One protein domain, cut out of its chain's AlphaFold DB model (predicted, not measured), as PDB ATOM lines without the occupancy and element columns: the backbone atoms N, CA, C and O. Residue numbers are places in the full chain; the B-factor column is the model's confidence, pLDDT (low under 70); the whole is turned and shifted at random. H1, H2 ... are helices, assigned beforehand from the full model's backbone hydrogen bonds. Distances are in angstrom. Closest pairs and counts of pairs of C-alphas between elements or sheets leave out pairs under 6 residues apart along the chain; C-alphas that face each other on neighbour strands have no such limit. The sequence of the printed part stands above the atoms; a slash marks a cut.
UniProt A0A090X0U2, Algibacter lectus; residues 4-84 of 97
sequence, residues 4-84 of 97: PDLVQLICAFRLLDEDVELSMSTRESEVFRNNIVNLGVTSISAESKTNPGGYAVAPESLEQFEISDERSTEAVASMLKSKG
ATOM      1  N   PRO A   4      -6.841  59.525 -16.923       96.44
ATOM      2  CA  PRO A   4      -7.580  59.878 -18.136       96.44
ATOM      3  C   PRO A   4      -6.970  59.324 -19.426       96.44
ATOM      4  O   PRO A   4      -7.715  58.855 -20.285       96.44
ATOM      5  N   ASP A   5      -5.639  59.344 -19.558       97.19
ATOM      6  CA  ASP A   5      -4.960  58.805 -20.743       97.19
ATOM      7  C   ASP A   5      -5.211  57.294 -20.864       97.19
ATOM      8  O   ASP A   5      -5.485  56.783 -21.951       97.19
ATOM      9  N   LEU A   6      -5.158  56.571 -19.739       95.94
ATOM     10  CA  LEU A   6      -5.385  55.128 -19.713       95.94
ATOM     11  C   LEU A   6      -6.853  54.776 -19.996       95.94
ATOM     12  O   LEU A   6      -7.123  53.846 -20.756       95.94
ATOM     13  N   VAL A   7      -7.807  55.543 -19.456       96.12
ATOM     14  CA  VAL A   7      -9.234  55.393 -19.795       96.12
ATOM     15  C   VAL A   7      -9.460  55.634 -21.284       96.12
ATOM     16  O   VAL A   7     -10.140  54.839 -21.934       96.12
ATOM     17  N   GLN A   8      -8.874  56.696 -21.844       96.88
ATOM     18  CA  GLN A   8      -8.983  56.991 -23.271       96.88
ATOM     19  C   GLN A   8      -8.448  55.833 -24.116       96.88
ATOM     20  O   GLN A   8      -9.095  55.444 -25.087       96.88
ATOM     21  N   LEU A   9      -7.303  55.264 -23.734       95.56
ATOM     22  CA  LEU A   9      -6.701  54.129 -24.425       95.56
ATOM     23  C   LEU A   9      -7.609  52.892 -24.397       95.56
ATOM     24  O   LEU A   9      -7.832  52.276 -25.436       95.56
ATOM     25  N   ILE A  10      -8.167  52.554 -23.233       95.62
ATOM     26  CA  ILE A  10      -9.084  51.416 -23.073       95.62
ATOM     27  C   ILE A  10     -10.325  51.603 -23.951       95.62
ATOM     28  O   ILE A  10     -10.684  50.701 -24.708       95.62
ATOM     29  N   CYS A  11     -10.929  52.792 -23.927       95.50
ATOM     30  CA  CYS A  11     -12.062  53.117 -24.791       95.50
ATOM     31  C   CYS A  11     -11.693  53.043 -26.278       95.50
ATOM     32  O   CYS A  11     -12.472  52.524 -27.074       95.50
ATOM     33  N   ALA A  12     -10.511  53.530 -26.667       96.38
ATOM     34  CA  ALA A  12     -10.050  53.468 -28.051       96.38
ATOM     35  C   ALA A  12      -9.906  52.019 -28.535       96.38
ATOM     36  O   ALA A  12     -10.369  51.708 -29.630       96.38
ATOM     37  N   PHE A  13      -9.346  51.124 -27.714       96.12
ATOM     38  CA  PHE A  13      -9.283  49.698 -28.045       96.12
ATOM     39  C   PHE A  13     -10.670  49.074 -28.163       96.12
ATOM     40  O   PHE A  13     -10.908  48.347 -29.118       96.12
ATOM     41  N   ARG A  14     -11.608  49.422 -27.274       94.62
ATOM     42  CA  ARG A  14     -12.987  48.909 -27.339       94.62
ATOM     43  C   ARG A  14     -13.771  49.376 -28.557       94.62
ATOM     44  O   ARG A  14     -14.672  48.674 -28.993       94.62
ATOM     45  N   LEU A  15     -13.441  50.546 -29.094       95.38
ATOM     46  CA  LEU A  15     -14.011  51.036 -30.349       95.38
ATOM     47  C   LEU A  15     -13.327  50.433 -31.581       95.38
ATOM     48  O   LEU A  15     -13.952  50.353 -32.636       95.38
ATOM     49  N   LEU A  16     -12.048  50.073 -31.466       97.38
ATOM     50  CA  LEU A  16     -11.258  49.516 -32.560       97.38
ATOM     51  C   LEU A  16     -11.576  48.039 -32.802       97.38
ATOM     52  O   LEU A  16     -11.746  47.639 -33.950       97.38
ATOM     53  N   ASP A  17     -11.609  47.248 -31.733       96.19
ATOM     54  CA  ASP A  17     -11.815  45.806 -31.774       96.19
ATOM     55  C   ASP A  17     -12.521  45.364 -30.485       96.19
ATOM     56  O   ASP A  17     -12.007  45.536 -29.377       96.19
ATOM     57  N   GLU A  18     -13.728  44.818 -30.613       92.06
ATOM     58  CA  GLU A  18     -14.496  44.355 -29.459       92.06
ATOM     59  C   GLU A  18     -13.946  43.049 -28.870       92.06
ATOM     60  O   GLU A  18     -14.062  42.840 -27.660       92.06
ATOM     61  N   ASP A  19     -13.265  42.238 -29.684       94.50
ATOM     62  CA  ASP A  19     -12.743  40.921 -29.308       94.50
ATOM     63  C   ASP A  19     -11.358  40.996 -28.647       94.50
ATOM     64  O   ASP A  19     -10.876  40.012 -28.078       94.50
ATOM     65  N   VAL A  20     -10.701  42.164 -28.674       95.06
ATOM     66  CA  VAL A  20      -9.373  42.322 -28.070       95.06
ATOM     67  C   VAL A  20      -9.428  42.088 -26.557       95.06
ATOM     68  O   VAL A  20     -10.213  42.703 -25.826       95.06
ATOM     69  N   GLU A  21      -8.569  41.215 -26.037       94.44
ATOM     70  CA  GLU A  21      -8.466  41.027 -24.590       94.44
ATOM     71  C   GLU A  21      -7.718  42.217 -23.965       94.44
ATOM     72  O   GLU A  21      -6.610  42.560 -24.376       94.44
ATOM     73  N   LEU A  22      -8.309  42.841 -22.941       95.62
ATOM     74  CA  LEU A  22      -7.659  43.867 -22.128       95.62
ATOM     75  C   LEU A  22      -7.513  43.362 -20.696       95.62
ATOM     76  O   LEU A  22      -8.503  43.173 -19.983       95.62
ATOM     77  N   SER A  23      -6.261  43.182 -20.282       94.94
ATOM     78  CA  SER A  23      -5.918  42.716 -18.945       94.94
ATOM     79  C   SER A  23      -5.535  43.875 -18.031       94.94
ATOM     80  O   SER A  23      -4.681  44.696 -18.371       94.94
ATOM     81  N   MET A  24      -6.160  43.934 -16.858       95.19
ATOM     82  CA  MET A  24      -5.904  44.932 -15.824       95.19
ATOM     83  C   MET A  24      -5.079  44.323 -14.689       95.19
ATOM     84  O   MET A  24      -5.520  43.400 -14.003       95.19
ATOM     85  N   SER A  25      -3.875  44.849 -14.477       94.38
ATOM     86  CA  SER A  25      -2.946  44.338 -13.463       94.38
ATOM     87  C   SER A  25      -3.149  44.986 -12.085       94.38
ATOM     88  O   SER A  25      -3.904  45.945 -11.932       94.38
ATOM     89  N   THR A  26      -2.419  44.500 -11.079       93.19
ATOM     90  CA  THR A  26      -2.352  45.099  -9.732       93.19
ATOM     91  C   THR A  26      -1.419  46.317  -9.645       93.19
ATOM     92  O   THR A  26      -1.183  46.818  -8.551       93.19
ATOM     93  N   ARG A  27      -0.873  46.796 -10.774       92.75
ATOM     94  CA  ARG A  27      -0.077  48.038 -10.855       92.75
ATOM     95  C   ARG A  27      -0.935  49.296 -10.796       92.75
ATOM     96  O   ARG A  27      -0.426  50.368 -10.510       92.75
ATOM     97  N   GLU A  28      -2.220  49.164 -11.103       94.19
ATOM     98  CA  GLU A  28      -3.146  50.287 -11.073       94.19
ATOM     99  C   GLU A  28      -3.797  50.403  -9.694       94.19
ATOM    100  O   GLU A  28      -4.044  49.397  -9.022       94.19
ATOM    101  N   SER A  29      -4.108  51.632  -9.280       94.88
ATOM    102  CA  SER A  29      -4.692  51.905  -7.964       94.88
ATOM    103  C   SER A  29      -6.065  51.256  -7.778       94.88
ATOM    104  O   SER A  29      -6.839  51.101  -8.728       94.88
ATOM    105  N   GLU A  30      -6.430  50.967  -6.526       95.12
ATOM    106  CA  GLU A  30      -7.765  50.461  -6.185       95.12
ATOM    107  C   GLU A  30      -8.890  51.330  -6.759       95.12
ATOM    108  O   GLU A  30      -9.878  50.819  -7.287       95.12
ATOM    109  N   VAL A  31      -8.739  52.656  -6.671       95.31
ATOM    110  CA  VAL A  31      -9.737  53.623  -7.141       95.31
ATOM    111  C   VAL A  31      -9.915  53.507  -8.647       95.31
ATOM    112  O   VAL A  31     -11.049  53.399  -9.120       95.31
ATOM    113  N   PHE A  32      -8.819  53.477  -9.403       95.69
ATOM    114  CA  PHE A  32      -8.882  53.322 -10.849       95.69
ATOM    115  C   PHE A  32      -9.524  51.984 -11.228       95.69
ATOM    116  O   PHE A  32     -10.508  51.944 -11.973       95.69
ATOM    117  N   ARG A  33      -9.044  50.892 -10.623       96.00
ATOM    118  CA  ARG A  33      -9.530  49.527 -10.860       96.00
ATOM    119  C   ARG A  33     -11.016  49.373 -10.552       96.00
ATOM    120  O   ARG A  33     -11.740  48.747 -11.319       96.00
ATOM    121  N   ASN A  34     -11.508  49.998  -9.484       95.44
ATOM    122  CA  ASN A  34     -12.930  49.981  -9.146       95.44
ATOM    123  C   ASN A  34     -13.792  50.660 -10.227       95.44
ATOM    124  O   ASN A  34     -14.957  50.306 -10.385       95.44
ATOM    125  N   ASN A  35     -13.274  51.639 -10.963       94.69
ATOM    126  CA  ASN A  35     -14.057  52.353 -11.974       94.69
ATOM    127  C   ASN A  35     -13.931  51.719 -13.364       94.69
ATOM    128  O   ASN A  35     -14.928  51.576 -14.071       94.69
ATOM    129  N   ILE A  36     -12.726  51.289 -13.738       94.94
ATOM    130  CA  ILE A  36     -12.415  50.851 -15.102       94.94
ATOM    131  C   ILE A  36     -13.017  49.489 -15.480       94.94
ATOM    132  O   ILE A  36     -13.218  49.212 -16.660       94.94
ATOM    133  N   VAL A  37     -13.366  48.653 -14.498       94.69
ATOM    134  CA  VAL A  37     -13.984  47.330 -14.730       94.69
ATOM    135  C   VAL A  37     -15.296  47.399 -15.519       94.69
ATOM    136  O   VAL A  37     -15.652  46.434 -16.181       94.69
ATOM    137  N   ASN A  38     -15.979  48.548 -15.522       92.44
ATOM    138  CA  ASN A  38     -17.213  48.760 -16.287       92.44
ATOM    139  C   ASN A  38     -16.981  49.331 -17.698       92.44
ATOM    140  O   ASN A  38     -17.944  49.567 -18.422       92.44
ATOM    141  N   LEU A  39     -15.730  49.600 -18.081       91.81
ATOM    142  CA  LEU A  39     -15.372  50.308 -19.316       91.81
ATOM    143  C   LEU A  39     -14.628  49.421 -20.328       91.81
ATOM    144  O   LEU A  39     -14.061  49.926 -21.293       91.81
ATOM    145  N   GLY A  40     -14.650  48.098 -20.133       85.75
ATOM    146  CA  GLY A  40     -14.160  47.131 -21.120       85.75
ATOM    147  C   GLY A  40     -12.886  46.381 -20.735       85.75
ATOM    148  O   GLY A  40     -12.250  45.781 -21.594       85.75
ATOM    149  N   VAL A  41     -12.470  46.369 -19.473       94.00
ATOM    150  CA  VAL A  41     -11.477  45.375 -19.032       94.00
ATOM    151  C   VAL A  41     -12.108  43.979 -19.088       94.00
ATOM    152  O   VAL A  41     -13.220  43.798 -18.604       94.00
ATOM    153  N   THR A  42     -11.407  42.997 -19.657       92.81
ATOM    154  CA  THR A  42     -11.912  41.617 -19.825       92.81
ATOM    155  C   THR A  42     -11.305  40.635 -18.831       92.81
ATOM    156  O   THR A  42     -11.933  39.636 -18.496       92.81
ATOM    157  N   SER A  43     -10.094  40.903 -18.339       94.25
ATOM    158  CA  SER A  43      -9.452  40.109 -17.291       94.25
ATOM    159  C   SER A  43      -8.779  41.018 -16.267       94.25
ATOM    160  O   SER A  43      -8.313  42.109 -16.593       94.25
ATOM    161  N   ILE A  44      -8.755  40.599 -15.002       94.38
ATOM    162  CA  ILE A  44      -8.170  41.387 -13.919       94.38
ATOM    163  C   ILE A  44      -7.385  40.489 -12.964       94.38
ATOM    164  O   ILE A  44      -7.887  39.461 -12.515       94.38
ATOM    165  N   SER A  45      -6.144  40.867 -12.660       93.25
ATOM    166  CA  SER A  45      -5.311  40.164 -11.676       93.25
ATOM    167  C   SER A  45      -5.699  40.573 -10.258       93.25
ATOM    168  O   SER A  45      -6.003  41.736 -10.019       93.25
ATOM    169  N   ALA A  46      -5.644  39.667  -9.290       91.44
ATOM    170  CA  ALA A  46      -5.823  39.983  -7.874       91.44
ATOM    171  C   ALA A  46      -4.727  39.295  -7.061       91.44
ATOM    172  O   ALA A  46      -4.232  38.254  -7.487       91.44
ATOM    173  N   GLU A  47      -4.343  39.898  -5.932       87.31
ATOM    174  CA  GLU A  47      -3.379  39.305  -4.995       87.31
ATOM    175  C   GLU A  47      -2.076  38.818  -5.665       87.31
ATOM    176  O   GLU A  47      -1.539  37.742  -5.386       87.31
ATOM    177  N   SER A  48      -1.567  39.618  -6.606       84.38
ATOM    178  CA  SER A  48      -0.329  39.309  -7.319       84.38
ATOM    179  C   SER A  48       0.854  39.274  -6.348       84.38
ATOM    180  O   SER A  48       0.960  40.115  -5.459       84.38
ATOM    181  N   LYS A  49       1.794  38.352  -6.556       78.00
ATOM    182  CA  LYS A  49       3.140  38.412  -5.975       78.00
ATOM    183  C   LYS A  49       4.133  38.635  -7.100       78.00
ATOM    184  O   LYS A  49       4.205  37.846  -8.040       78.00
ATOM    185  N   THR A  50       4.863  39.739  -7.030       76.56
ATOM    186  CA  THR A  50       5.766  40.200  -8.097       76.56
ATOM    187  C   THR A  50       7.214  39.790  -7.857       76.56
ATOM    188  O   THR A  50       8.095  40.110  -8.655       76.56
ATOM    189  N   ASN A  51       7.457  39.060  -6.772       72.00
ATOM    190  CA  ASN A  51       8.752  38.562  -6.364       72.00
ATOM    191  C   ASN A  51       8.886  37.053  -6.698       72.00
ATOM    192  O   ASN A  51       7.938  36.285  -6.484       72.00
ATOM    193  N   PRO A  52      10.028  36.595  -7.251       68.88
ATOM    194  CA  PRO A  52      10.248  35.183  -7.566       68.88
ATOM    195  C   PRO A  52      10.039  34.275  -6.348       68.88
ATOM    196  O   PRO A  52      10.691  34.436  -5.322       68.88
ATOM    197  N   GLY A  53       9.128  33.304  -6.460       66.56
ATOM    198  CA  GLY A  53       8.788  32.415  -5.343       66.56
ATOM    199  C   GLY A  53       7.928  33.065  -4.251       66.56
ATOM    200  O   GLY A  53       7.799  32.488  -3.173       66.56
ATOM    201  N   GLY A  54       7.310  34.223  -4.514       59.09
ATOM    202  CA  GLY A  54       6.549  35.003  -3.530       59.09
ATOM    203  C   GLY A  54       5.305  34.341  -2.943       59.09
ATOM    204  O   GLY A  54       4.830  34.769  -1.894       59.09
ATOM    205  N   TYR A  55       4.813  33.266  -3.561       58.53
ATOM    206  CA  TYR A  55       3.747  32.428  -3.004       58.53
ATOM    207  C   TYR A  55       4.267  31.269  -2.134       58.53
ATOM    208  O   TYR A  55       3.470  30.601  -1.483       58.53
ATOM    209  N   ALA A  56       5.581  31.009  -2.128       59.69
ATOM    210  CA  ALA A  56       6.181  29.842  -1.485       59.69
ATOM    211  C   ALA A  56       7.225  30.209  -0.418       59.69
ATOM    212  O   ALA A  56       7.032  29.859   0.741       59.69
ATOM    213  N   VAL A  57       8.343  30.865  -0.766       55.41
ATOM    214  CA  VAL A  57       9.490  31.040   0.148       55.41
ATOM    215  C   VAL A  57      10.450  32.136  -0.369       55.41
ATOM    216  O   VAL A  57      11.345  31.813  -1.139       55.41
ATOM    217  N   ALA A  58      10.289  33.413   0.020       51.97
ATOM    218  CA  ALA A  58      11.374  34.417   0.173       51.97
ATOM    219  C   ALA A  58      10.811  35.853   0.307       51.97
ATOM    220  O   ALA A  58      10.409  36.437  -0.702       51.97
ATOM    221  N   PRO A  59      10.836  36.466   1.506       55.12
ATOM    222  CA  PRO A  59      10.441  37.868   1.679       55.12
ATOM    223  C   PRO A  59      11.469  38.878   1.125       55.12
ATOM    224  O   PRO A  59      11.142  40.046   0.981       55.12
ATOM    225  N   GLU A  60      12.689  38.444   0.785       53.06
ATOM    226  CA  GLU A  60      13.797  39.313   0.343       53.06
ATOM    227  C   GLU A  60      14.204  39.066  -1.120       53.06
ATOM    228  O   GLU A  60      15.382  38.929  -1.449       53.06
ATOM    229  N   SER A  61      13.234  38.959  -2.027       61.38
ATOM    230  CA  SER A  61      13.519  38.938  -3.467       61.38
ATOM    231  C   SER A  61      13.051  40.235  -4.117       61.38
ATOM    232  O   SER A  61      12.014  40.779  -3.756       61.38
ATOM    233  N   LEU A  62      13.850  40.750  -5.057       65.81
ATOM    234  CA  LEU A  62      13.529  41.968  -5.800       65.81
ATOM    235  C   LEU A  62      12.202  41.795  -6.548       65.81
ATOM    236  O   LEU A  62      12.052  40.877  -7.358       65.81
ATOM    237  N   GLU A  63      11.262  42.695  -6.276       68.75
ATOM    238  CA  GLU A  63       9.993  42.782  -6.990       68.75
ATOM    239  C   GLU A  63      10.228  43.217  -8.442       68.75
ATOM    240  O   GLU A  63      11.001  44.137  -8.716       68.75
ATOM    241  N   GLN A  64       9.549  42.569  -9.395       70.38
ATOM    242  CA  GLN A  64       9.607  42.972 -10.805       70.38
ATOM    243  C   GLN A  64       8.917  44.327 -11.042       70.38
ATOM    244  O   GLN A  64       9.280  45.057 -11.965       70.38
ATOM    245  N   PHE A  65       7.899  44.643 -10.238       80.06
ATOM    246  CA  PHE A  65       7.175  45.912 -10.227       80.06
ATOM    247  C   PHE A  65       6.424  46.090  -8.903       80.06
ATOM    248  O   PHE A  65       6.057  45.101  -8.265       80.06
ATOM    249  N   GLU A  66       6.166  47.351  -8.555       79.50
ATOM    250  CA  GLU A  66       5.377  47.741  -7.385       79.50
ATOM    251  C   GLU A  66       3.890  47.414  -7.591       79.50
ATOM    252  O   GLU A  66       3.337  47.555  -8.690       79.50
ATOM    253  N   ILE A  67       3.245  46.960  -6.519       83.50
ATOM    254  CA  ILE A  67       1.813  46.678  -6.462       83.50
ATOM    255  C   ILE A  67       1.102  47.909  -5.891       83.50
ATOM    256  O   ILE A  67       1.455  48.387  -4.823       83.50
ATOM    257  N   SER A  68       0.078  48.413  -6.581       87.88
ATOM    258  CA  SER A  68      -0.734  49.561  -6.130       87.88
ATOM    259  C   SER A  68      -2.121  49.171  -5.610       87.88
ATOM    260  O   SER A  68      -2.883  50.027  -5.160       87.88
ATOM    261  N   ASP A  69      -2.459  47.885  -5.679       90.38
ATOM    262  CA  ASP A  69      -3.673  47.308  -5.110       90.38
ATOM    263  C   ASP A  69      -3.336  45.935  -4.519       90.38
ATOM    264  O   ASP A  69      -3.162  44.949  -5.244       90.38
ATOM    265  N   GLU A  70      -3.214  45.912  -3.193       90.12
ATOM    266  CA  GLU A  70      -2.821  44.750  -2.391       90.12
ATOM    267  C   GLU A  70      -4.025  43.949  -1.873       90.12
ATOM    268  O   GLU A  70      -3.871  43.048  -1.044       90.12
ATOM    269  N   ARG A  71      -5.246  44.267  -2.328       93.75
ATOM    270  CA  ARG A  71      -6.453  43.572  -1.870       93.75
ATOM    271  C   ARG A  71      -6.386  42.087  -2.217       93.75
ATOM    272  O   ARG A  71      -5.940  41.699  -3.302       93.75
ATOM    273  N   SER A  72      -6.906  41.270  -1.301       94.19
ATOM    274  CA  SER A  72      -7.012  39.829  -1.512       94.19
ATOM    275  C   SER A  72      -7.944  39.504  -2.677       94.19
ATOM    276  O   SER A  72      -8.811  40.299  -3.073       94.19
ATOM    277  N   THR A  73      -7.801  38.290  -3.193       93.94
ATOM    278  CA  THR A  73      -8.636  37.758  -4.268       93.94
ATOM    279  C   THR A  73     -10.131  37.828  -3.921       93.94
ATOM    280  O   THR A  73     -10.950  38.240  -4.748       93.94
ATOM    281  N   GLU A  74     -10.505  37.530  -2.675       94.94
ATOM    282  CA  GLU A  74     -11.889  37.582  -2.181       94.94
ATOM    283  C   GLU A  74     -12.432  39.014  -2.124       94.94
ATOM    284  O   GLU A  74     -13.605  39.249  -2.441       94.94
ATOM    285  N   ALA A  75     -11.595  39.977  -1.728       96.19
ATOM    286  CA  ALA A  75     -11.976  41.382  -1.664       96.19
ATOM    287  C   ALA A  75     -12.229  41.946  -3.069       96.19
ATOM    288  O   ALA A  75     -13.249  42.607  -3.295       96.19
ATOM    289  N   VAL A  76     -11.364  41.621  -4.038       95.94
ATOM    290  CA  VAL A  76     -11.561  41.999  -5.446       95.94
ATOM    291  C   VAL A  76     -12.805  41.320  -6.021       95.94
ATOM    292  O   VAL A  76     -13.629  41.987  -6.647       95.94
ATOM    293  N   ALA A  77     -13.014  40.028  -5.752       96.00
ATOM    294  CA  ALA A  77     -14.205  39.318  -6.213       96.00
ATOM    295  C   ALA A  77     -15.502  39.912  -5.634       96.00
ATOM    296  O   ALA A  77     -16.496  40.063  -6.345       96.00
ATOM    297  N   SER A  78     -15.495  40.296  -4.356       97.06
ATOM    298  CA  SER A  78     -16.631  40.960  -3.704       97.06
ATOM    299  C   SER A  78     -16.894  42.345  -4.298       97.06
ATOM    300  O   SER A  78     -18.046  42.710  -4.537       97.06
ATOM    301  N   MET A  79     -15.833  43.097  -4.600       96.69
ATOM    302  CA  MET A  79     -15.924  44.388  -5.279       96.69
ATOM    303  C   MET A  79     -16.564  44.251  -6.666       96.69
ATOM    304  O   MET A  79     -17.506  44.988  -6.960       96.69
ATOM    305  N   LEU A  80     -16.140  43.276  -7.476       96.38
ATOM    306  CA  LEU A  80     -16.729  43.008  -8.795       96.38
ATOM    307  C   LEU A  80     -18.215  42.636  -8.683       96.38
ATOM    308  O   LEU A  80     -19.054  43.233  -9.360       96.38
ATOM    309  N   LYS A  81     -18.568  41.743  -7.749       96.25
ATOM    310  CA  LYS A  81     -19.967  41.365  -7.485       96.25
ATOM    311  C   LYS A  81     -20.827  42.559  -7.074       96.25
ATOM    312  O   LYS A  81     -21.950  42.696  -7.553       96.25
ATOM    313  N   SER A  82     -20.301  43.463  -6.242       96.62
ATOM    314  CA  SER A  82     -21.022  44.684  -5.837       96.62
ATOM    315  C   SER A  82     -21.301  45.649  -6.998       96.62
ATOM    316  O   SER A  82     -22.186  46.495  -6.895       96.62
ATOM    317  N   LYS A  83     -20.580  45.502  -8.119       95.00
ATOM    318  CA  LYS A  83     -20.780  46.259  -9.361       95.00
ATOM    319  C   LYS A  83     -21.686  45.543 -10.363       95.00
ATOM    320  O   LYS A  83     -21.873  46.047 -11.464       95.00
ATOM    321  N   GLY A  84     -22.262  44.403  -9.980       95.81
ATOM    322  CA  GLY A  84     -23.127  43.598 -10.841       95.81
ATOM    323  C   GLY A  84     -22.368  42.728 -11.844       95.81
ATOM    324  O   GLY A  84     -22.976  42.261 -12.800       95.81
TER     325      GLY A  84
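AT A GLANCE: This is residues 4 to 84 of the 97 residues of a protein of Algibacter lectus (UniProt A0A090X0U2). With little regular structure, three short helices sit loosely at one end, H2 between H1 and H3, while a long loop within residues 37 to 72 reaches away to the other. The 81 printed residues, 30 in helices H1, H2, H3 in chain order, with no named strand, are all helix by class; the whole is only just loose, close to compact, radius of gyration of the C-alphas 14.3 A, spanning 43 by 26 by 22 A.

HOW THE PARTS SIT: Start at H1, residues 4 to 16, close to but not clearly touching H2, residues 30 to 36: the closest C-alphas, Val 7 and Ile 36, are 7.3 A apart, at a shallow tilt of 31 degrees, the same way. Residues 23 to 24 pair with 43 to 44, parallel. H3, residues 73 to 82, is close to but not clearly touching H2: the closest C-alphas, Asn 34 and Met 79, are 7.4 A apart, at a steep tilt of 45 degrees, the same way. H1 and H3 are apart. In H1, H2 and H3 every O i to N i+4 pair is within hydrogen-bond range.

IN THESE COORDINATES: Find C-alpha 4 at (-7.580, 59.878, -18.136); H1 runs 18.1 A from there. H2 spans 10.1 A; H3 spans 14.3 A, to C-alpha 82 at (-21.022, 44.684, -5.837).

THE WHOLE: The C-alphas farthest apart, Leu 15 and Val 57, are 43.4 A apart. Both links are long, and the printed part has no cut. Residues 52 to 63 have pLDDT under 70.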